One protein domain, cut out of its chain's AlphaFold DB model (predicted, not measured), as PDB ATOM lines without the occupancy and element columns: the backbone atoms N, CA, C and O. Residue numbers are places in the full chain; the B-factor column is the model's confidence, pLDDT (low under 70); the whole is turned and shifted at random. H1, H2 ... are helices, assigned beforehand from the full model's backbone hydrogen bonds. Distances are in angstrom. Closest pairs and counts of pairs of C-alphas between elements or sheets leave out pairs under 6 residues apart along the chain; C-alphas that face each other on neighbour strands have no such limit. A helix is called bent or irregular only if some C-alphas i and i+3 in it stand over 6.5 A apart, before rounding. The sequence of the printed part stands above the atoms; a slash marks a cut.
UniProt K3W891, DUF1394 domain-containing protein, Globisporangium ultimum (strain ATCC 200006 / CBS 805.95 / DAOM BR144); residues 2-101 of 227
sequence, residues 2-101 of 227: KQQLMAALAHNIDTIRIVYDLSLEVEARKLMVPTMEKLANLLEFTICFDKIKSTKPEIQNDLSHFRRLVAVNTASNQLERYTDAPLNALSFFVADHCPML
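What this domain is: This is residues 2 to 101 of the 227 residues of the protein "DUF1394 domain-containing protein" of Globisporangium ultimum (strain ATCC 200006 / CBS 805.95 / DAOM BR144) (UniProt K3W891). A long helix, H1, is crossed by a side-by-side pair, H3 and H5, while H2 forms an arm set off from H1, reached over a link at the far end. H4, a short turn of helix, lies near H1 and H3 at the end of the length opposite to H2, and residues 96 to 101, which follow H5, hold no named element. The 100 printed residues, with five named helices in the order H1 to H5 and no named strand, are all helix in class. The outline is elongated, 50 by 26 by 19 A, and only just loose, close to compact, with a radius of gyration of the C-alphas of 15.7 A.

How they stand to each other: H1, residues 2 to 28, touches H3, residues 58 to 72, with residues 6 to 16 alone; the closest C-alphas, Ile 13 and Leu 63, are 6.4 A apart, at a steep tilt of 64 degrees, opposite ways. H2, residues 36 to 54, is apart from H1. H2 is close to H3 but not clearly touching, 7.6 A between the closest C-alphas, Lys 53 and Ile 59. H4, residues 77 to 82, is near H1. H5, residues 84 to 95, touches H3 at a shallow tilt of 21 degrees, opposite ways, closest at C-alphas Gln 60 and Val 94, 5.9 A. Every O i to N i+4 pair is within hydrogen-bond range in H2, H3 and H5, 21 of 23 in H1, and 0 of 2 in H4, where 1 of 3 O i to N i+3 pairs is.

Where its parts are: H1 begins at C-alpha 2 (327.520, 548.535, 380.626) and is 38.1 A long; H2 is 27.0 A, H3 21.2 A and H5 16.0 A, ending at C-alpha 95 (336.161, 571.704, 386.341). H4, 10.1 A, is only just irregular: C-alphas 78 and 81 are 6.7 A apart.

The domain as a whole: The C-alphas farthest apart, Met 36 and Ala 75, are 50.5 A from each other. The printed part has no cut and no long link. Residues 2 to 3, 29 to 35 and 74 to 84 are under pLDDT 70.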
ATOM      1  N   LYS A   2     328.036 547.145 380.494       67.94
ATOM      2  CA  LYS A   2     327.520 548.535 380.626       67.94
ATOM      3  C   LYS A   2     326.874 548.855 381.991       67.94
ATOM      4  O   LYS A   2     327.156 549.900 382.560       67.94
ATOM      5  N   GLN A   3     326.071 547.943 382.551       68.69
ATOM      6  CA  GLN A   3     325.470 548.119 383.887       68.69
ATOM      7  C   GLN A   3     326.501 548.074 385.029       68.69
ATOM      8  O   GLN A   3     326.391 548.844 385.976       68.69
ATOM      9  N   GLN A   4     327.531 547.230 384.922       73.12
ATOM     10  CA  GLN A   4     328.621 547.168 385.907       73.12
ATOM     11  C   GLN A   4     329.467 548.450 385.893       73.12
ATOM     12  O   GLN A   4     329.810 548.962 386.953       73.12
ATOM     13  N   LEU A   5     329.742 549.008 384.707       77.88
ATOM     14  CA  LEU A   5     330.438 550.290 384.568       77.88
ATOM     15  C   LEU A   5     329.614 551.457 385.133       77.88
ATOM     16  O   LEU A   5     330.159 552.321 385.812       77.88
ATOM     17  N   MET A   6     328.297 551.460 384.902       77.31
ATOM     18  CA  MET A   6     327.388 552.442 385.501       77.31
ATOM     19  C   MET A   6     327.373 552.363 387.028       77.31
ATOM     20  O   MET A   6     327.440 553.400 387.678       77.31
ATOM     21  N   ALA A   7     327.325 551.157 387.599       77.62
ATOM     22  CA  ALA A   7     327.355 550.969 389.048       77.62
ATOM     23  C   ALA A   7     328.683 551.442 389.667       77.62
ATOM     24  O   ALA A   7     328.672 552.109 390.699       77.62
ATOM     25  N   ALA A   8     329.815 551.159 389.011       80.69
ATOM     26  CA  ALA A   8     331.129 551.615 389.459       80.69
ATOM     27  C   ALA A   8     331.259 553.149 389.421       80.69
ATOM     28  O   ALA A   8     331.699 553.758 390.392       80.69
ATOM     29  N   LEU A   9     330.820 553.789 388.330       84.88
ATOM     30  CA  LEU A   9     330.881 555.248 388.195       84.88
ATOM     31  C   LEU A   9     329.883 555.966 389.109       84.88
ATOM     32  O   LEU A   9     330.207 557.028 389.630       84.88
ATOM     33  N   ALA A  10     328.698 555.391 389.345       84.25
ATOM     34  CA  ALA A  10     327.691 555.977 390.229       84.25
ATOM     35  C   ALA A  10     328.235 556.222 391.645       84.25
ATOM     36  O   ALA A  10     327.969 557.272 392.221       84.25
ATOM     37  N   HIS A  11     329.063 555.312 392.170       85.44
ATOM     38  CA  HIS A  11     329.728 555.496 393.463       85.44
ATOM     39  C   HIS A  11     330.669 556.715 393.476       85.44
ATOM     40  O   HIS A  11     330.664 557.507 394.424       85.44
ATOM     41  N   ASN A  12     331.437 556.905 392.400       87.75
ATOM     42  CA  ASN A  12     332.318 558.064 392.256       87.75
ATOM     43  C   ASN A  12     331.498 559.358 392.163       87.75
ATOM     44  O   ASN A  12     331.855 560.352 392.793       87.75
ATOM     45  N   ILE A  13     330.365 559.345 391.452       88.94
ATOM     46  CA  ILE A  13     329.481 560.515 391.351       88.94
ATOM     47  C   ILE A  13     328.826 560.837 392.692       88.94
ATOM     48  O   ILE A  13     328.764 562.007 393.063       88.94
ATOM     49  N   ASP A  14     328.386 559.827 393.443       88.75
ATOM     50  CA  ASP A  14     327.836 560.015 394.788       88.75
ATOM     51  C   ASP A  14     328.889 560.630 395.723       88.75
ATOM     52  O   ASP A  14     328.587 561.555 396.475       88.75
ATOM     53  N   THR A  15     330.152 560.213 395.604       88.62
ATOM     54  CA  THR A  15     331.268 560.828 396.339       88.62
ATOM     55  C   THR A  15     331.484 562.291 395.935       88.62
ATOM     56  O   THR A  15     331.580 563.160 396.801       88.62
ATOM     57  N   ILE A  16     331.510 562.598 394.631       88.88
ATOM     58  CA  ILE A  16     331.627 563.979 394.125       88.88
ATOM     59  C   ILE A  16     330.463 564.838 394.634       88.88
ATOM     60  O   ILE A  16     330.665 565.990 395.016       88.88
ATOM     61  N   ARG A  17     329.254 564.271 394.681       90.06
ATOM     62  CA  ARG A  17     328.061 564.942 395.193       90.06
ATOM     63  C   ARG A  17     328.170 565.251 396.681       90.06
ATOM     64  O   ARG A  17     327.952 566.396 397.044       90.06
ATOM     65  N   ILE A  18     328.568 564.291 397.518       90.19
ATOM     66  CA  ILE A  18     328.776 564.518 398.962       90.19
ATOM     67  C   ILE A  18     329.765 565.664 399.192       90.19
ATOM     68  O   ILE A  18     329.542 566.537 400.027       90.19
ATOM     69  N   VAL A  19     330.858 565.681 398.430       88.62
ATOM     70  CA  VAL A  19     331.868 566.740 398.508       88.62
ATOM     71  C   VAL A  19     331.305 568.093 398.070       88.62
ATOM     72  O   VAL A  19     331.577 569.110 398.707       88.62
ATOM     73  N   TYR A  20     330.522 568.124 396.994       91.19
ATOM     74  CA  TYR A  20     329.865 569.342 396.538       91.19
ATOM     75  C   TYR A  20     328.846 569.856 397.563       91.19
ATOM     76  O   TYR A  20     328.854 571.043 397.880       91.19
ATOM     77  N   ASP A  21     328.032 568.980 398.144       89.75
ATOM     78  CA  ASP A  21     327.057 569.338 399.175       89.75
ATOM     79  C   ASP A  21     327.769 569.890 400.426       89.75
ATOM     80  O   ASP A  21     327.392 570.944 400.941       89.75
ATOM     81  N   LEU A  22     328.890 569.281 400.838       88.44
ATOM     82  CA  LEU A  22     329.763 569.825 401.884       88.44
ATOM     83  C   LEU A  22     330.294 571.219 401.519       88.44
ATOM     84  O   LEU A  22     330.385 572.093 402.382       88.44
ATOM     85  N   SER A  23     330.634 571.454 400.249       90.06
ATOM     86  CA  SER A  23     331.070 572.774 399.789       90.06
ATOM     87  C   SER A  23     329.960 573.817 399.946       90.06
ATOM     88  O   SER A  23     330.230 574.913 400.431       90.06
ATOM     89  N   LEU A  24     328.703 573.460 399.659       89.25
ATOM     90  CA  LEU A  24     327.549 574.336 399.870       89.25
ATOM     91  C   LEU A  24     327.314 574.622 401.357       89.25
ATOM     92  O   LEU A  24     326.982 575.749 401.723       89.25
ATOM     93  N   GLU A  25     327.529 573.640 402.233       86.81
ATOM     94  CA  GLU A  25     327.470 573.858 403.680       86.81
ATOM     95  C   GLU A  25     328.565 574.813 404.163       86.81
ATOM     96  O   GLU A  25     328.284 575.731 404.935       86.81
ATOM     97  N   VAL A  26     329.808 574.630 403.703       84.62
ATOM     98  CA  VAL A  26     330.919 575.554 403.984       84.62
ATOM     99  C   VAL A  26     330.575 576.953 403.483       84.62
ATOM    100  O   VAL A  26     330.792 577.937 404.188       84.62
ATOM    101  N   GLU A  27     329.986 577.032 402.292       84.44
ATOM    102  CA  GLU A  27     329.572 578.265 401.645       84.44
ATOM    103  C   GLU A  27     328.491 579.022 402.447       84.44
ATOM    104  O   GLU A  27     328.522 580.257 402.553       84.44
ATOM    105  N   ALA A  28     327.531 578.276 403.001       81.50
ATOM    106  CA  ALA A  28     326.377 578.781 403.738       81.50
ATOM    107  C   ALA A  28     326.664 579.056 405.220       81.50
ATOM    108  O   ALA A  28     325.950 579.852 405.848       81.50
ATOM    109  N   ARG A  29     327.687 578.415 405.801       69.25
ATOM    110  CA  ARG A  29     328.079 578.652 407.190       69.25
ATOM    111  C   ARG A  29     328.365 580.135 407.380       69.25
ATOM    112  O   ARG A  29     329.272 580.712 406.786       69.25
ATOM    113  N   LYS A  30     327.606 580.751 408.289       57.72
ATOM    114  CA  LYS A  30     328.042 581.997 408.912       57.72
ATOM    115  C   LYS A  30     329.387 581.659 409.540       57.72
ATOM    116  O   LYS A  30     329.432 580.789 410.410       57.72
ATOM    117  N   LEU A  31     330.461 582.311 409.107       53.34
ATOM    118  CA  LEU A  31     331.702 582.368 409.873       53.34
ATOM    119  C   LEU A  31     331.363 583.101 411.187       53.34
ATOM    120  O   LEU A  31     331.614 584.289 411.338       53.34
ATOM    121  N   MET A  32     330.650 582.427 412.096       43.09
ATOM    122  CA  MET A  32     330.356 582.897 413.441       43.09
ATOM    123  C   MET A  32     331.700 583.004 414.119       43.09
ATOM    124  O   MET A  32     332.302 581.948 414.306       43.09
ATOM    125  N   VAL A  33     332.136 584.247 414.384       48.72
ATOM    126  CA  VAL A  33     333.410 584.648 415.010       48.72
ATOM    127  C   VAL A  33     334.306 583.430 415.194       48.72
ATOM    128  O   VAL A  33     334.312 582.832 416.276       48.72
ATOM    129  N   PRO A  34     334.913 582.923 414.105       54.03
ATOM    130  CA  PRO A  34     335.682 581.713 414.224       54.03
ATOM    131  C   PRO A  34     336.782 582.067 415.208       54.03
ATOM    132  O   PRO A  34     337.539 583.012 414.988       54.03
ATOM    133  N   THR A  35     336.880 581.322 416.309       66.88
ATOM    134  CA  THR A  35     338.171 581.198 416.979       66.88
ATOM    135  C   THR A  35     339.176 580.980 415.853       66.88
ATOM    136  O   THR A  35     338.898 580.155 414.981       66.88
ATOM    137  N   MET A  36     340.258 581.757 415.796       70.19
ATOM    138  CA  MET A  36     341.205 581.741 414.668       70.19
ATOM    139  C   MET A  36     341.585 580.309 414.238       70.19
ATOM    140  O   MET A  36     341.732 580.033 413.053       70.19
ATOM    141  N   GLU A  37     341.598 579.375 415.190       74.19
ATOM    142  CA  GLU A  37     341.716 577.926 415.008       74.19
ATOM    143  C   GLU A  37     340.690 577.275 414.052       74.19
ATOM    144  O   GLU A  37     341.054 576.450 413.219       74.19
ATOM    145  N   LYS A  38     339.399 577.618 414.129       77.88
ATOM    146  CA  LYS A  38     338.365 577.060 413.237       77.88
ATOM    147  C   LYS A  38     338.548 577.538 411.799       77.88
ATOM    148  O   LYS A  38     338.354 576.753 410.874       77.88
ATOM    149  N   LEU A  39     338.917 578.809 411.620       79.69
ATOM    150  CA  LEU A  39     339.217 579.368 410.301       79.69
ATOM    151  C   LEU A  39     340.487 578.733 409.720       79.69
ATOM    152  O   LEU A  39     340.484 578.336 408.559       79.69
ATOM    153  N   ALA A  40     341.517 578.562 410.548       79.50
ATOM    154  CA  ALA A  40     342.736 577.834 410.216       79.50
ATOM    155  C   ALA A  40     342.436 576.397 409.735       79.50
ATOM    156  O   ALA A  40     342.741 576.024 408.604       79.50
ATOM    157  N   ASN A  41     341.688 575.614 410.518       82.06
ATOM    158  CA  ASN A  41     341.316 574.244 410.137       82.06
ATOM    159  C   ASN A  41     340.519 574.179 408.819       82.06
ATOM    160  O   ASN A  41     340.700 573.253 408.027       82.06
ATOM    161  N   LEU A  42     339.645 575.159 408.562       85.62
ATOM    162  CA  LEU A  42     338.891 575.237 407.311       85.62
ATOM    163  C   LEU A  42     339.787 575.579 406.110       85.62
ATOM    164  O   LEU A  42     339.622 575.001 405.033       85.62
ATOM    165  N   LEU A  43     340.744 576.492 406.288       85.62
ATOM    166  CA  LEU A  43     341.751 576.832 405.280       85.62
ATOM    167  C   LEU A  43     342.652 575.635 404.966       85.62
ATOM    168  O   LEU A  43     342.930 575.355 403.798       85.62
ATOM    169  N   GLU A  44     343.066 574.892 405.990       83.00
ATOM    170  CA  GLU A  44     343.831 573.662 405.829       83.00
ATOM    171  C   GLU A  44     343.063 572.617 405.021       83.00
ATOM    172  O   GLU A  44     343.594 572.104 404.035       83.00
ATOM    173  N   PHE A  45     341.807 572.349 405.387       87.06
ATOM    174  CA  PHE A  45     340.939 571.456 404.622       87.06
ATOM    175  C   PHE A  45     340.833 571.892 403.155       87.06
ATOM    176  O   PHE A  45     341.026 571.076 402.258       87.06
ATOM    177  N   THR A  46     340.588 573.181 402.922       89.44
ATOM    178  CA  THR A  46     340.387 573.766 401.589       89.44
ATOM    179  C   THR A  46     341.580 573.516 400.663       89.44
ATOM    180  O   THR A  46     341.428 572.947 399.585       89.44
ATOM    181  N   ILE A  47     342.787 573.871 401.106       85.12
ATOM    182  CA  ILE A  47     344.015 573.715 400.310       85.12
ATOM    183  C   ILE A  47     344.390 572.241 400.137       85.12
ATOM    184  O   ILE A  47     344.835 571.844 399.061       85.12
ATOM    185  N   CYS A  48     344.203 571.409 401.167       85.00
ATOM    186  CA  CYS A  48     344.434 569.969 401.057       85.00
ATOM    187  C   CYS A  48     343.483 569.324 400.042       85.00
ATOM    188  O   CYS A  48     343.918 568.502 399.233       85.00
ATOM    189  N   PHE A  49     342.210 569.719 400.057       90.19
ATOM    190  CA  PHE A  49     341.217 569.250 399.103       90.19
ATOM    191  C   PHE A  49     341.601 569.638 397.672       90.19
ATOM    192  O   PHE A  49     341.750 568.759 396.820       90.19
ATOM    193  N   ASP A  50     341.816 570.933 397.417       90.75
ATOM    194  CA  ASP A  50     342.119 571.443 396.075       90.75
ATOM    195  C   ASP A  50     343.418 570.837 395.533       90.75
ATOM    196  O   ASP A  50     343.515 570.497 394.351       90.75
ATOM    197  N   LYS A  51     344.384 570.562 396.418       86.25
ATOM    198  CA  LYS A  51     345.596 569.828 396.066       86.25
ATOM    199  C   LYS A  51     345.277 568.417 395.584       86.25
ATOM    200  O   LYS A  51     345.684 568.050 394.483       86.25
ATOM    201  N   ILE A  52     344.583 567.623 396.400       88.31
ATOM    202  CA  ILE A  52     344.247 566.234 396.052       88.31
ATOM    203  C   ILE A  52     343.470 566.211 394.736       88.31
ATOM    204  O   ILE A  52     343.797 565.422 393.849       88.31
ATOM    205  N   LYS A  53     342.503 567.120 394.570       91.25
ATOM    206  CA  LYS A  53     341.738 567.269 393.331       91.25
ATOM    207  C   LYS A  53     342.647 567.569 392.138       91.25
ATOM    208  O   LYS A  53     342.500 566.939 391.096       91.25
ATOM    209  N   SER A  54     343.596 568.497 392.279       88.50
ATOM    210  CA  SER A  54     344.513 568.877 391.191       88.50
ATOM    211  C   SER A  54     345.406 567.724 390.716       88.50
ATOM    212  O   SER A  54     345.793 567.688 389.553       88.50
ATOM    213  N   THR A  55     345.678 566.744 391.586       89.81
ATOM    214  CA  THR A  55     346.461 565.542 391.252       89.81
ATOM    215  C   THR A  55     345.638 564.399 390.657       89.81
ATOM    216  O   THR A  55     346.214 563.373 390.306       89.81
ATOM    217  N   LYS A  56     344.309 564.553 390.559       91.62
ATOM    218  CA  LYS A  56     343.370 563.485 390.192       91.62
ATOM    219  C   LYS A  56     342.470 563.875 389.010       91.62
ATOM    220  O   LYS A  56     341.277 564.142 389.203       91.62
ATOM    221  N   PRO A  57     343.009 563.943 387.777       92.06
ATOM    222  CA  PRO A  57     342.219 564.266 386.585       92.06
ATOM    223  C   PRO A  57     341.072 563.271 386.328       92.06
ATOM    224  O   PRO A  57     340.067 563.631 385.712       92.06
ATOM    225  N   GLU A  58     341.178 562.041 386.836       93.38
ATOM    226  CA  GLU A  58     340.151 561.003 386.746       93.38
ATOM    227  C   GLU A  58     338.796 561.440 387.318       93.38
ATOM    228  O   GLU A  58     337.769 561.060 386.767       93.38
ATOM    229  N   ILE A  59     338.763 562.321 388.324       92.31
ATOM    230  CA  ILE A  59     337.511 562.814 388.927       92.31
ATOM    231  C   ILE A  59     336.630 563.510 387.876       92.31
ATOM    232  O   ILE A  59     335.422 563.275 387.795       92.31
ATOM    233  N   GLN A  60     337.232 564.366 387.046       93.38
ATOM    234  CA  GLN A  60     336.512 565.083 385.994       93.38
ATOM    235  C   GLN A  60     336.172 564.160 384.815       93.38
ATOM    236  O   GLN A  60     335.102 564.299 384.209       93.38
ATOM    237  N   ASN A  61     337.056 563.210 384.501       93.38
ATOM    238  CA  ASN A  61     336.841 562.236 383.432       93.38
ATOM    239  C   ASN A  61     335.677 561.294 383.754       93.38
ATOM    240  O   ASN A  61     334.805 561.104 382.905       93.38
ATOM    241  N   ASP A  62     335.617 560.780 384.981       93.00
ATOM    242  CA  ASP A  62     334.558 559.894 385.460       93.00
ATOM    243  C   ASP A  62     333.199 560.585 385.413       93.00
ATOM    244  O   ASP A  62     332.245 560.030 384.864       93.00
ATOM    245  N   LEU A  63     333.112 561.830 385.896       91.50
ATOM    246  CA  LEU A  63     331.883 562.618 385.808       91.50
ATOM    247  C   LEU A  63     331.475 562.870 384.354       91.50
ATOM    248  O   LEU A  63     330.308 562.702 383.998       91.50
ATOM    249  N   SER A  64     332.426 563.228 383.491       91.50
ATOM    250  CA  SER A  64     332.156 563.461 382.067       91.50
ATOM    251  C   SER A  64     331.658 562.193 381.369       91.50
ATOM    252  O   SER A  64     330.715 562.245 380.576       91.50
ATOM    253  N   HIS A  65     332.261 561.045 381.677       90.06
ATOM    254  CA  HIS A  65     331.859 559.753 381.137       90.06
ATOM    255  C   HIS A  65     330.479 559.338 381.656       90.06
ATOM    256  O   HIS A  65     329.614 558.953 380.868       90.06
ATOM    257  N   PHE A  66     330.235 559.496 382.958       88.56
ATOM    258  CA  PHE A  66     328.939 559.229 383.569       88.56
ATOM    259  C   PHE A  66     327.834 560.067 382.925       88.56
ATOM    260  O   PHE A  66     326.819 559.516 382.512       88.56
ATOM    261  N   ARG A  67     328.052 561.373 382.724       87.44
ATOM    262  CA  ARG A  67     327.085 562.256 382.046       87.44
ATOM    263  C   ARG A  67     326.722 561.777 380.643       87.44
ATOM    264  O   ARG A  67     325.545 561.754 380.295       87.44
ATOM    265  N   ARG A  68     327.712 561.361 379.843       86.94
ATOM    266  CA  ARG A  68     327.470 560.809 378.497       86.94
ATOM    267  C   ARG A  68     326.640 559.531 378.559       86.94
ATOM    268  O   ARG A  68     325.748 559.343 377.740       86.94
ATOM    269  N   LEU A  69     326.906 558.666 379.538       84.50
ATOM    270  CA  LEU A  69     326.114 557.456 379.735       84.50
ATOM    271  C   LEU A  69     324.683 557.777 380.184       84.50
ATOM    272  O   LEU A  69     323.757 557.136 379.696       84.50
ATOM    273  N   VAL A  70     324.482 558.752 381.072       81.44
ATOM    274  CA  VAL A  70     323.149 559.173 381.532       81.44
ATOM    275  C   VAL A  70     322.314 559.726 380.382       81.44
ATOM    276  O   VAL A  70     321.194 559.265 380.182       81.44
ATOM    277  N   ALA A  71     322.887 560.619 379.572       80.62
ATOM    278  CA  ALA A  71     322.202 561.244 378.438       80.62
ATOM    279  C   ALA A  71     321.697 560.236 377.388       80.62
ATOM    280  O   ALA A  71     320.717 560.493 376.700       80.62
ATOM    281  N   VAL A  72     322.360 559.081 377.266       79.06
ATOM    282  CA  VAL A  72     321.966 558.005 376.341       79.06
ATOM    283  C   VAL A  72     320.946 557.038 376.969       79.06
ATOM    284  O   VAL A  72     320.300 556.284 376.248       79.06
ATOM    285  N   ASN A  73     320.782 557.023 378.298       71.56
ATOM    286  CA  ASN A  73     319.968 556.035 379.028       71.56
ATOM    287  C   ASN A  73     318.821 556.671 379.845       71.56
ATOM    288  O   ASN A  73     318.418 556.119 380.871       71.56
ATOM    289  N   THR A  74     318.280 557.804 379.396       60.91
ATOM    290  CA  THR A  74     317.323 558.677 380.112       60.91
ATOM    291  C   THR A  74     316.007 558.008 380.546       60.91
ATOM    292  O   THR A  74     315.257 558.593 381.315       60.91
ATOM    293  N   ALA A  75     315.720 556.781 380.099       57.00
ATOM    294  CA  ALA A  75     314.492 556.040 380.405       57.00
ATOM    295  C   ALA A  75     314.550 555.175 381.688       57.00
ATOM    296  O   ALA A  75     313.631 554.401 381.944       57.00
ATOM    297  N   SER A  76     315.630 555.236 382.481       63.03
ATOM    298  CA  SER A  76     315.762 554.437 383.710       63.03
ATOM    299  C   SER A  76     315.453 555.252 384.971       63.03
ATOM    300  O   SER A  76     316.181 556.190 385.287       63.03
ATOM    301  N   ASN A  77     314.452 554.834 385.755       62.53
ATOM    302  CA  ASN A  77     314.048 555.483 387.018       62.53
ATOM    303  C   ASN A  77     315.190 555.617 388.050       62.53
ATOM    304  O   ASN A  77     315.156 556.491 388.910       62.53
ATOM    305  N   GLN A  78     316.241 554.787 387.979       62.00
ATOM    306  CA  GLN A  78     317.404 554.904 388.875       62.00
ATOM    307  C   GLN A  78     318.299 556.119 388.566       62.00
ATOM    308  O   GLN A  78     319.145 556.491 389.381       62.00
ATOM    309  N   LEU A  79     318.123 556.733 387.395       64.88
ATOM    310  CA  LEU A  79     318.924 557.848 386.897       64.88
ATOM    311  C   LEU A  79     318.294 559.217 387.166       64.88
ATOM    312  O   LEU A  79     318.998 560.220 387.080       64.88
ATOM    313  N   GLU A  80     317.023 559.267 387.575       66.06
ATOM    314  CA  GLU A  80     316.335 560.515 387.936       66.06
ATOM    315  C   GLU A  80     317.038 561.260 389.079       66.06
ATOM    316  O   GLU A  80     317.082 562.485 389.092       66.06
ATOM    317  N   ARG A  81     317.686 560.548 390.012       68.25
ATOM    318  CA  ARG A  81     318.473 561.178 391.093       68.25
ATOM    319  C   ARG A  81     319.701 561.958 390.597       68.25
ATOM    320  O   ARG A  81     320.294 562.708 391.376       68.25
ATOM    321  N   TYR A  82     320.069 561.768 389.329       69.44
ATOM    322  CA  TYR A  82     321.140 562.446 388.605       69.44
ATOM    323  C   TYR A  82     320.573 563.288 387.455       69.44
ATOM    324  O   TYR A  82     321.081 563.233 386.336       69.44
ATOM    325  N   THR A  83     319.508 564.056 387.709       68.44
ATOM    326  CA  THR A  83     318.997 565.030 386.734       68.44
ATOM    327  C   THR A  83     320.095 565.989 386.247       68.44
ATOM    328  O   THR A  83     321.135 566.184 386.891       68.44
ATOM    329  N   ASP A  84     319.861 566.626 385.098       69.56
ATOM    330  CA  ASP A  84     320.858 567.479 384.444       69.56
ATOM    331  C   ASP A  84     321.324 568.656 385.315       69.56
ATOM    332  O   ASP A  84     322.498 569.020 385.277       69.56
ATOM    333  N   ALA A  85     320.442 569.244 386.132       72.62
ATOM    334  CA  ALA A  85     320.779 570.406 386.957       72.62
ATOM    335  C   ALA A  85     321.858 570.102 388.030       72.62
ATOM    336  O   ALA A  85     322.894 570.775 388.013       72.62
ATOM    337  N   PRO A  86     321.709 569.078 388.900       79.56
ATOM    338  CA  PRO A  86     322.781 568.605 389.774       79.56
ATOM    339  C   PRO A  86     324.071 568.266 389.020       79.56
ATOM    340  O   PRO A  86     325.137 568.745 389.395       79.56
ATOM    341  N   LEU A  87     324.000 567.502 387.922       85.50
ATOM    342  CA  LEU A  87     325.196 567.090 387.171       85.50
ATOM    343  C   LEU A  87     325.952 568.273 386.553       85.50
ATOM    344  O   LEU A  87     327.186 568.263 386.506       85.50
ATOM    345  N   ASN A  88     325.237 569.302 386.095       89.81
ATOM    346  CA  ASN A  88     325.836 570.541 385.608       89.81
ATOM    347  C   ASN A  88     326.577 571.276 386.729       89.81
ATOM    348  O   ASN A  88     327.723 571.677 386.533       89.81
ATOM    349  N   ALA A  89     325.968 571.395 387.912       90.25
ATOM    350  CA  ALA A  89     326.607 572.019 389.068       90.25
ATOM    351  C   ALA A  89     327.879 571.267 389.498       90.25
ATOM    352  O   ALA A  89     328.936 571.885 389.645       90.25
ATOM    353  N   LEU A  90     327.814 569.930 389.582       91.81
ATOM    354  CA  LEU A  90     328.988 569.092 389.850       91.81
ATOM    355  C   LEU A  90     330.074 569.291 388.789       91.81
ATOM    356  O   LEU A  90     331.253 569.350 389.124       91.81
ATOM    357  N   SER A  91     329.687 569.442 387.518       93.31
ATOM    358  CA  SER A  91     330.634 569.655 386.419       93.31
ATOM    359  C   SER A  91     331.390 570.968 386.565       93.31
ATOM    360  O   SER A  91     332.604 570.980 386.404       93.31
ATOM    361  N   PHE A  92     330.702 572.061 386.910       92.94
ATOM    362  CA  PHE A  92     331.368 573.339 387.174       92.94
ATOM    363  C   PHE A  92     332.282 573.266 388.396       92.94
ATOM    364  O   PHE A  92     333.379 573.817 388.361       92.94
ATOM    365  N   PHE A  93     331.853 572.567 389.448       94.50
ATOM    366  CA  PHE A  93     332.657 572.376 390.649       94.50
ATOM    367  C   PHE A  93     333.953 571.610 390.343       94.50
ATOM    368  O   PHE A  93     335.037 572.107 390.619       94.50
ATOM    369  N   VAL A  94     333.885 570.440 389.700       93.81
ATOM    370  CA  VAL A  94     335.100 569.647 389.425       93.81
ATOM    371  C   VAL A  94     335.949 570.198 388.274       93.81
ATOM    372  O   VAL A  94     337.124 569.846 388.178       93.81
ATOM    373  N   ALA A  95     335.396 571.046 387.401       93.56
ATOM    374  CA  ALA A  95     336.161 571.704 386.341       93.56
ATOM    375  C   ALA A  95     337.055 572.836 386.868       93.56
ATOM    376  O   ALA A  95     338.074 573.142 386.251       93.56
ATOM    377  N   ASP A  96     336.705 573.448 388.002       91.75
ATOM    378  CA  ASP A  96     337.523 574.497 388.604       91.75
ATOM    379  C   ASP A  96     338.857 573.927 389.116       91.75
ATOM    380  O   ASP A  96     338.923 572.790 389.589       91.75
ATOM    381  N   HIS A  97     339.945 574.692 389.015       87.75
ATOM    382  CA  HIS A  97     341.244 574.257 389.530       87.75
ATOM    383  C   HIS A  97     341.242 574.236 391.067       87.75
ATOM    384  O   HIS A  97     341.805 573.309 391.651       87.75
ATOM    385  N   CYS A  98     340.600 575.221 391.704       91.50
ATOM    386  CA  CYS A  98     340.577 575.376 393.162       91.50
ATOM    387  C   CYS A  98     339.134 575.563 393.662       91.50
ATOM    388  O   CYS A  98     338.762 576.654 394.115       91.50
ATOM    389  N   PRO A  99     338.275 574.538 393.509       94.19
ATOM    390  CA  PRO A  99     336.855 574.665 393.798       94.19
ATOM    391  C   PRO A  99     336.562 575.031 395.253       94.19
ATOM    392  O   PRO A  99     335.705 575.883 395.496       94.19
ATOM    393  N   MET A 100     337.276 574.446 396.218       94.31
ATOM    394  CA  MET A 100     337.038 574.745 397.630       94.31
ATOM    395  C   MET A 100     337.555 576.132 398.013       94.31
ATOM    396  O   MET A 100     336.883 576.836 398.769       94.31
ATOM    397  N   LEU A 101     338.690 576.577 397.462       92.88
ATOM    398  CA  LEU A 101     339.170 577.946 397.659       92.88
ATOM    399  C   LEU A 101     338.143 578.949 397.138       92.88
ATOM    400  O   LEU A 101     337.799 579.896 397.840       92.88
TER     401      LEU A 101